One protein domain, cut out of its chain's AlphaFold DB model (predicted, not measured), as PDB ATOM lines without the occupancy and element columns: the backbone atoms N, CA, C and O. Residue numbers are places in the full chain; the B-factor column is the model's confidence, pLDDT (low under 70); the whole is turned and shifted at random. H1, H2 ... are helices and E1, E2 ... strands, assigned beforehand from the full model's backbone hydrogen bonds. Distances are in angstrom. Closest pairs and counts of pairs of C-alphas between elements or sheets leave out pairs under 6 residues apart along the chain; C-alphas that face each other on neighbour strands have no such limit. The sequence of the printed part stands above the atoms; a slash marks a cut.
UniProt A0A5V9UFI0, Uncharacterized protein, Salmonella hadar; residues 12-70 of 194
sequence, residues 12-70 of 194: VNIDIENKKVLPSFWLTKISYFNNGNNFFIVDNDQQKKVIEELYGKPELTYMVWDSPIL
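This is residues 12 to 70 of the 194 residues of an uncharacterized protein of Salmonella hadar (UniProt A0A5V9UFI0). A single helix, H2, runs along one face of a small sheet of three strands, E3, E5 and E4, and a separate two-strand hairpin, E1 and E2, packs beside that helix. Between the hairpin and the sheet the chain makes a long excursion, of which residues 29 to 36, with the four-residue H1 in them, stick out from the body. The printed part has 59 residues with two named helices and five named strands, in the order E1 E2 H1 E3 H2 E4 E5; both sheets are antiparallel and the class is mixed, helices and strands. The whole is compact, with a radius of gyration of the C-alphas of 11.4 A and spans of 28 by 26 by 21 A.

E1, residues 13 to 15, and E2, residues 20 to 22, form an antiparallel hairpin at 152 degrees, with N 15 and O 20 at 2.9 A and N 22 and O 13 at 2.8 A, within hydrogen-bond range. H1, residues 30 to 33, is not on the sheet of E3, residues 39 to 41, E5, residues 67 to 70, and E4, residues 60 to 64. In that sheet E3 and E4 are edge strands. E3 and E5 are antiparallel at 164 degrees, with N 70 and O 40 at 2.8 A. E4 and E5 form an antiparallel hairpin at 158 degrees, with N 69 and O 62 at 2.8 A. H2, residues 45 to 55, is on this sheet at a height over the sheet of 9.7 A; it lies over E5 and only just over E3, on which 3 of its C-alphas fall. On the local plane it stands at 15 degrees to E5, along the strands. The closest C-alphas of H2 and E5 are those of Lys 48 and Leu 70, 7.9 A apart; those of H2 and E1 are Gln 47 and Ile 14, 6.4 A apart. E3, H2 and E4 make a split strand-helix-strand unit, two strands running the same way with E5 between them, and its crossover is right-handed. H1 and H2 are apart. In H2 every O i to N i+4 pair is within hydrogen-bond range; H1 is too short for such a pair.

E1 begins at C-alpha 13 (-35.906, -54.144, 15.096). H2 is 15.0 A long and begins at C-alpha 45 (-50.435, -54.360, 16.507). E4 is 12.9 A long and E5 9.7 A, ending at C-alpha 70 (-46.311, -43.920, 15.759). E1, E2, H1 and E3 are shorter, at 6.4, 6.3, 5.1 and 6.8 A.

The two C-alphas farthest apart, those of Glu 17 and Asn 34, are 29.7 A apart. The printed part has no cut, and no link is long. The mean pLDDT of the printed part is 70.9, and it is under 70 at residues 12 to 13, 15 and 22 to 38.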
ATOM      1  N   VAL A  12     -36.339 -50.116  12.502       59.72
ATOM      2  CA  VAL A  12     -36.197 -50.523  13.902       59.72
ATOM      3  C   VAL A  12     -36.460 -52.021  14.016       59.72
ATOM      4  O   VAL A  12     -37.427 -52.511  13.441       59.72
ATOM      5  N   ASN A  13     -35.635 -52.745  14.774       67.56
ATOM      6  CA  ASN A  13     -35.906 -54.144  15.096       67.56
ATOM      7  C   ASN A  13     -36.645 -54.195  16.439       67.56
ATOM      8  O   ASN A  13     -36.080 -53.826  17.464       67.56
ATOM      9  N   ILE A  14     -37.905 -54.628  16.449       71.12
ATOM     10  CA  ILE A  14     -38.693 -54.763  17.681       71.12
ATOM     11  C   ILE A  14     -38.742 -56.241  18.058       71.12
ATOM     12  O   ILE A  14     -39.328 -57.055  17.347       71.12
ATOM     13  N   ASP A  15     -38.120 -56.578  19.182       69.38
ATOM     14  CA  ASP A  15     -38.148 -57.917  19.756       69.38
ATOM     15  C   ASP A  15     -39.368 -58.021  20.678       69.38
ATOM     16  O   ASP A  15     -39.379 -57.518  21.806       69.38
ATOM     17  N   ILE A  16     -40.424 -58.629  20.139       73.88
ATOM     18  CA  ILE A  16     -41.719 -58.774  20.811       73.88
ATOM     19  C   ILE A  16     -41.600 -59.699  22.029       73.88
ATOM     20  O   ILE A  16     -42.215 -59.423  23.058       73.88
ATOM     21  N   GLU A  17     -40.810 -60.772  21.930       77.06
ATOM     22  CA  GLU A  17     -40.665 -61.777  22.990       77.06
ATOM     23  C   GLU A  17     -39.996 -61.179  24.228       77.06
ATOM     24  O   GLU A  17     -40.477 -61.354  25.346       77.06
ATOM     25  N   ASN A  18     -38.923 -60.413  24.020       71.62
ATOM     26  CA  ASN A  18     -38.161 -59.788  25.100       71.62
ATOM     27  C   ASN A  18     -38.627 -58.364  25.434       71.62
ATOM     28  O   ASN A  18     -37.983 -57.697  26.244       71.62
ATOM     29  N   LYS A  19     -39.709 -57.884  24.804       74.44
ATOM     30  CA  LYS A  19     -40.249 -56.523  24.958       74.44
ATOM     31  C   LYS A  19     -39.173 -55.435  24.865       74.44
ATOM     32  O   LYS A  19     -39.103 -54.548  25.711       74.44
ATOM     33  N   LYS A  20     -38.310 -55.505  23.850       70.88
ATOM     34  CA  LYS A  20     -37.207 -54.547  23.672       70.88
ATOM     35  C   LYS A  20     -37.136 -54.021  22.249       70.88
ATOM     36  O   LYS A  20     -37.462 -54.714  21.286       70.88
ATOM     37  N   VAL A  21     -36.647 -52.794  22.124       70.06
ATOM     38  CA  VAL A  21     -36.289 -52.210  20.838       70.06
ATOM     39  C   VAL A  21     -34.793 -52.375  20.629       70.06
ATOM     40  O   VAL A  21     -33.995 -51.923  21.442       70.06
ATOM     41  N   LEU A  22     -34.420 -53.034  19.538       64.62
ATOM     42  CA  LEU A  22     -33.039 -53.211  19.130       64.62
ATOM     43  C   LEU A  22     -32.672 -52.137  18.096       64.62
ATOM     44  O   LEU A  22     -33.409 -51.939  17.117       64.62
ATOM     45  N   PRO A  23     -31.529 -51.456  18.268       57.31
ATOM     46  CA  PRO A  23     -31.063 -50.501  17.280       57.31
ATOM     47  C   PRO A  23     -30.860 -51.187  15.924       57.31
ATOM     48  O   PRO A  23     -30.236 -52.245  15.830       57.31
ATOM     49  N   SER A  24     -31.364 -50.577  14.850       57.22
ATOM     50  CA  SER A  24     -31.003 -50.955  13.480       57.22
ATOM     51  C   SER A  24     -29.956 -49.985  12.923       57.22
ATOM     52  O   SER A  24     -29.844 -48.848  13.387       57.22
ATOM     53  N   PHE A  25     -29.256 -50.398  11.861       47.59
ATOM     54  CA  PHE A  25     -28.277 -49.577  11.134       47.59
ATOM     55  C   PHE A  25     -28.804 -48.191  10.701       47.59
ATOM     56  O   PHE A  25     -28.020 -47.279  10.446       47.59
ATOM     57  N   TRP A  26     -30.124 -48.017  10.582       46.41
ATOM     58  CA  TRP A  26     -30.731 -46.743  10.195       46.41
ATOM     59  C   TRP A  26     -30.880 -45.779  11.383       46.41
ATOM     60  O   TRP A  26     -30.575 -44.599  11.245       46.41
ATOM     61  N   LEU A  27     -31.246 -46.285  12.565       47.84
ATOM     62  CA  LEU A  27     -31.361 -45.494  13.801       47.84
ATOM     63  C   LEU A  27     -30.014 -45.218  14.477       47.84
ATOM     64  O   LEU A  27     -29.884 -44.233  15.197       47.84
ATOM     65  N   THR A  28     -29.012 -46.071  14.248       43.00
ATOM     66  CA  THR A  28     -27.656 -45.893  14.794       43.00
ATOM     67  C   THR A  28     -26.819 -44.881  14.010       43.00
ATOM     68  O   THR A  28     -25.722 -44.519  14.438       43.00
ATOM     69  N   LYS A  29     -27.321 -44.365  12.878       44.44
ATOM     70  CA  LYS A  29     -26.691 -43.234  12.188       44.44
ATOM     71  C   LYS A  29     -26.943 -41.944  12.971       44.44
ATOM     72  O   LYS A  29     -28.064 -41.439  13.018       44.44
ATOM     73  N   ILE A  30     -25.853 -41.380  13.492       42.66
ATOM     74  CA  ILE A  30     -25.750 -40.096  14.215       42.66
ATOM     75  C   ILE A  30     -26.621 -38.978  13.600       42.66
ATOM     76  O   ILE A  30     -27.194 -38.167  14.321       42.66
ATOM     77  N   SER A  31     -26.784 -38.941  12.274       37.97
ATOM     78  CA  SER A  31     -27.573 -37.921  11.570       37.97
ATOM     79  C   SER A  31     -29.089 -37.982  11.808       37.97
ATOM     80  O   SER A  31     -29.729 -36.937  11.768       37.97
ATOM     81  N   TYR A  32     -29.676 -39.160  12.045       46.34
ATOM     82  CA  TYR A  32     -31.116 -39.286  12.345       46.34
ATOM     83  C   TYR A  32     -31.399 -39.083  13.830       46.34
ATOM     84  O   TYR A  32     -32.411 -38.502  14.208       46.34
ATOM     85  N   PHE A  33     -30.423 -39.443  14.661       44.06
ATOM     86  CA  PHE A  33     -30.387 -39.075  16.063       44.06
ATOM     87  C   PHE A  33     -30.400 -37.539  16.256       44.06
ATOM     88  O   PHE A  33     -31.193 -37.025  17.042       44.06
ATOM     89  N   ASN A  34     -29.580 -36.794  15.497       40.44
ATOM     90  CA  ASN A  34     -29.472 -35.326  15.579       40.44
ATOM     91  C   ASN A  34     -30.772 -34.565  15.258       40.44
ATOM     92  O   ASN A  34     -30.890 -33.401  15.631       40.44
ATOM     93  N   ASN A  35     -31.738 -35.206  14.593       46.50
ATOM     94  CA  ASN A  35     -33.029 -34.600  14.258       46.50
ATOM     95  C   ASN A  35     -34.178 -35.084  15.160       46.50
ATOM     96  O   ASN A  35     -35.323 -34.712  14.922       46.50
ATOM     97  N   GLY A  36     -33.873 -35.885  16.189       51.53
ATOM     98  CA  GLY A  36     -34.855 -36.480  17.086       51.53
ATOM     99  C   GLY A  36     -35.595 -37.628  16.409       51.53
ATOM    100  O   GLY A  36     -36.566 -37.414  15.689       51.53
ATOM    101  N   ASN A  37     -35.175 -38.869  16.667       63.50
ATOM    102  CA  ASN A  37     -36.034 -40.012  16.366       63.50
ATOM    103  C   ASN A  37     -37.259 -39.902  17.271       63.50
ATOM    104  O   ASN A  37     -37.190 -40.188  18.462       63.50
ATOM    105  N   ASN A  38     -38.364 -39.429  16.717       68.94
ATOM    106  CA  ASN A  38     -39.618 -39.250  17.430       68.94
ATOM    107  C   ASN A  38     -40.712 -40.155  16.865       68.94
ATOM    108  O   ASN A  38     -41.883 -39.945  17.160       68.94
ATOM    109  N   PHE A  39     -40.359 -41.133  16.030       76.56
ATOM    110  CA  PHE A  39     -41.336 -42.040  15.459       76.56
ATOM    111  C   PHE A  39     -40.850 -43.483  15.365       76.56
ATOM    112  O   PHE A  39     -39.657 -43.752  15.227       76.56
ATOM    113  N   PHE A  40     -41.810 -44.403  15.382       78.44
ATOM    114  CA  PHE A  40     -41.617 -45.814  15.069       78.44
ATOM    115  C   PHE A  40     -42.469 -46.191  13.867       78.44
ATOM    116  O   PHE A  40     -43.654 -45.869  13.833       78.44
ATOM    117  N   ILE A  41     -41.881 -46.905  12.911       79.88
ATOM    118  CA  ILE A  41     -42.637 -47.655  11.904       79.88
ATOM    119  C   ILE A  41     -42.747 -49.074  12.442       79.88
ATOM    120  O   ILE A  41     -41.721 -49.693  12.728       79.88
ATOM    121  N   VAL A  42     -43.970 -49.554  12.629       78.31
ATOM    122  CA  VAL A  42     -44.241 -50.898  13.148       78.31
ATOM    123  C   VAL A  42     -44.908 -51.753  12.075       78.31
ATOM    124  O   VAL A  42     -45.579 -51.238  11.183       78.31
ATOM    125  N   ASP A  43     -44.738 -53.068  12.165       76.50
ATOM    126  CA  ASP A  43     -45.292 -54.021  11.197       76.50
ATOM    127  C   ASP A  43     -46.697 -54.504  11.579       76.50
ATOM    128  O   ASP A  43     -47.446 -54.986  10.732       76.50
ATOM    129  N   ASN A  44     -47.046 -54.459  12.869       79.81
ATOM    130  CA  ASN A  44     -48.299 -55.009  13.384       79.81
ATOM    131  C   ASN A  44     -48.679 -54.452  14.769       79.81
ATOM    132  O   ASN A  44     -47.889 -53.797  15.456       79.81
ATOM    133  N   ASP A  45     -49.894 -54.781  15.211       83.56
ATOM    134  CA  ASP A  45     -50.435 -54.360  16.507       83.56
ATOM    135  C   ASP A  45     -49.660 -54.897  17.721       83.56
ATOM    136  O   ASP A  45     -49.721 -54.300  18.796       83.56
ATOM    137  N   GLN A  46     -48.939 -56.018  17.599       85.25
ATOM    138  CA  GLN A  46     -48.131 -56.540  18.707       85.25
ATOM    139  C   GLN A  46     -46.909 -55.651  18.942       85.25
ATOM    140  O   GLN A  46     -46.664 -55.245  20.076       85.25
ATOM    141  N   GLN A  47     -46.197 -55.280  17.876       83.38
ATOM    142  CA  GLN A  47     -45.095 -54.320  17.959       83.38
ATOM    143  C   GLN A  47     -45.577 -52.960  18.470       83.38
ATOM    144  O   GLN A  47     -44.943 -52.386  19.352       83.38
ATOM    145  N   LYS A  48     -46.736 -52.477  17.998       85.88
ATOM    146  CA  LYS A  48     -47.354 -51.247  18.518       85.88
ATOM    147  C   LYS A  48     -47.542 -51.294  20.035       85.88
ATOM    148  O   LYS A  48     -47.149 -50.356  20.718       85.88
ATOM    149  N   LYS A  49     -48.111 -52.381  20.565       87.62
ATOM    150  CA  LYS A  49     -48.322 -52.546  22.014       87.62
ATOM    151  C   LYS A  49     -47.012 -52.522  22.796       87.62
ATOM    152  O   LYS A  49     -46.964 -51.894  23.845       87.62
ATOM    153  N   VAL A  50     -45.959 -53.162  22.282       83.50
ATOM    154  CA  VAL A  50     -44.625 -53.131  22.907       83.50
ATOM    155  C   VAL A  50     -44.068 -51.706  22.934       83.50
ATOM    156  O   VAL A  50     -43.585 -51.259  23.968       83.50
ATOM    157  N   ILE A  51     -44.177 -50.964  21.828       82.50
ATOM    158  CA  ILE A  51     -43.737 -49.565  21.761       82.50
ATOM    159  C   ILE A  51     -44.526 -48.677  22.733       82.50
ATOM    160  O   ILE A  51     -43.924 -47.883  23.453       82.50
ATOM    161  N   GLU A  52     -45.848 -48.839  22.807       86.56
ATOM    162  CA  GLU A  52     -46.688 -48.101  23.756       86.56
ATOM    163  C   GLU A  52     -46.374 -48.448  25.222       86.56
ATOM    164  O   GLU A  52     -46.447 -47.574  26.085       86.56
ATOM    165  N   GLU A  53     -46.004 -49.700  25.510       83.56
ATOM    166  CA  GLU A  53     -45.574 -50.140  26.843       83.56
ATOM    167  C   GLU A  53     -44.233 -49.502  27.243       83.56
ATOM    168  O   GLU A  53     -44.083 -49.055  28.379       83.56
ATOM    169  N   LEU A  54     -43.278 -49.416  26.312       74.19
ATOM    170  CA  LEU A  54     -41.933 -48.889  26.573       74.19
ATOM    171  C   LEU A  54     -41.865 -47.359  26.596       74.19
ATOM    172  O   LEU A  54     -41.127 -46.785  27.396       74.19
ATOM    173  N   TYR A  55     -42.609 -46.695  25.712       76.81
ATOM    174  CA  TYR A  55     -42.457 -45.260  25.443       76.81
ATOM    175  C   TYR A  55     -43.725 -44.449  25.708       76.81
ATOM    176  O   TYR A  55     -43.728 -43.232  25.529       76.81
ATOM    177  N   GLY A  56     -44.796 -45.097  26.164       83.06
ATOM    178  CA  GLY A  56     -46.093 -44.464  26.359       83.06
ATOM    179  C   GLY A  56     -46.871 -44.308  25.055       83.06
ATOM    180  O   GLY A  56     -46.448 -44.737  23.978       83.06
ATOM    181  N   LYS A  57     -48.053 -43.694  25.152       88.44
ATOM    182  CA  LYS A  57     -48.921 -43.505  23.988       88.44
ATOM    183  C   LYS A  57     -48.334 -42.469  23.024       88.44
ATOM    184  O   LYS A  57     -47.925 -41.406  23.490       88.44
ATOM    185  N   PRO A  58     -48.334 -42.740  21.709       88.25
ATOM    186  CA  PRO A  58     -47.925 -41.749  20.726       88.25
ATOM    187  C   PRO A  58     -48.904 -40.570  20.702       88.25
ATOM    188  O   PRO A  58     -50.102 -40.736  20.937       88.25
ATOM    189  N   GLU A  59     -48.386 -39.396  20.353       88.31
ATOM    190  CA  GLU A  59     -49.174 -38.184  20.098       88.31
ATOM    191  C   GLU A  59     -50.066 -38.375  18.866       88.31
ATOM    192  O   GLU A  59     -51.234 -37.994  18.840       88.31
ATOM    193  N   LEU A  60     -49.504 -39.004  17.832       88.38
ATOM    194  CA  LEU A  60     -50.177 -39.244  16.568       88.38
ATOM    195  C   LEU A  60     -49.852 -40.648  16.067       88.38
ATOM    196  O   LEU A  60     -48.722 -41.115  16.152       88.38
ATOM    197  N   THR A  61     -50.844 -41.323  15.498       87.69
ATOM    198  CA  THR A  61     -50.634 -42.540  14.710       87.69
ATOM    199  C   THR A  61     -51.227 -42.326  13.330       87.69
ATOM    200  O   THR A  61     -52.402 -41.982  13.220       87.69
ATOM    201  N   TYR A  62     -50.436 -42.538  12.283       86.19
ATOM    202  CA  TYR A  62     -50.927 -42.541  10.906       86.19
ATOM    203  C   TYR A  62     -50.420 -43.766  10.151       86.19
ATOM    204  O   TYR A  62     -49.464 -44.409  10.568       86.19
ATOM    205  N   MET A  63     -51.085 -44.106   9.051       81.25
ATOM    206  CA  MET A  63     -50.749 -45.270   8.233       81.25
ATOM    207  C   MET A  63     -50.017 -44.820   6.973       81.25
ATOM    208  O   MET A  63     -50.483 -43.918   6.275       81.25
ATOM    209  N   VAL A  64     -48.895 -45.465   6.661       73.69
ATOM    210  CA  VAL A  64     -48.273 -45.397   5.334       73.69
ATOM    211  C   VAL A  64     -48.348 -46.796   4.744       73.69
ATOM    212  O   VAL A  64     -47.684 -47.712   5.224       73.69
ATOM    213  N   TRP A  65     -49.209 -46.961   3.736       78.75
ATOM    214  CA  TRP A  65     -49.680 -48.278   3.290       78.75
ATOM    215  C   TRP A  65     -50.237 -49.086   4.476       78.75
ATOM    216  O   TRP A  65     -51.104 -48.581   5.188       78.75
ATOM    217  N   ASP A  66     -49.727 -50.294   4.705       76.69
ATOM    218  CA  ASP A  66     -50.174 -51.190   5.775       76.69
ATOM    219  C   ASP A  66     -49.351 -51.045   7.068       76.69
ATOM    220  O   ASP A  66     -49.598 -51.759   8.037       76.69
ATOM    221  N   SER A  67     -48.385 -50.121   7.108       74.31
ATOM    222  CA  SER A  67     -47.498 -49.923   8.257       74.31
ATOM    223  C   SER A  67     -47.944 -48.726   9.104       74.31
ATOM    224  O   SER A  67     -47.948 -47.590   8.608       74.31
ATOM    225  N   PRO A  68     -48.294 -48.930  10.389       80.94
ATOM    226  CA  PRO A  68     -48.507 -47.829  11.314       80.94
ATOM    227  C   PRO A  68     -47.203 -47.089  11.615       80.94
ATOM    228  O   PRO A  68     -46.170 -47.691  11.913       80.94
ATOM    229  N   ILE A  69     -47.285 -45.764  11.598       83.88
ATOM    230  CA  ILE A  69     -46.240 -44.853  12.045       83.88
ATOM    231  C   ILE A  69     -46.723 -44.166  13.321       83.88
ATOM    232  O   ILE A  69     -47.698 -43.410  13.309       83.88
ATOM    233  N   LEU A  70     -46.047 -44.460  14.427       86.06
ATOM    234  CA  LEU A  70     -46.311 -43.920  15.759       86.06
ATOM    235  C   LEU A  70     -45.405 -42.712  15.959       86.06
ATOM    236  O   LEU A  70     -44.195 -42.882  15.908       86.06
TER     237      LEU A  70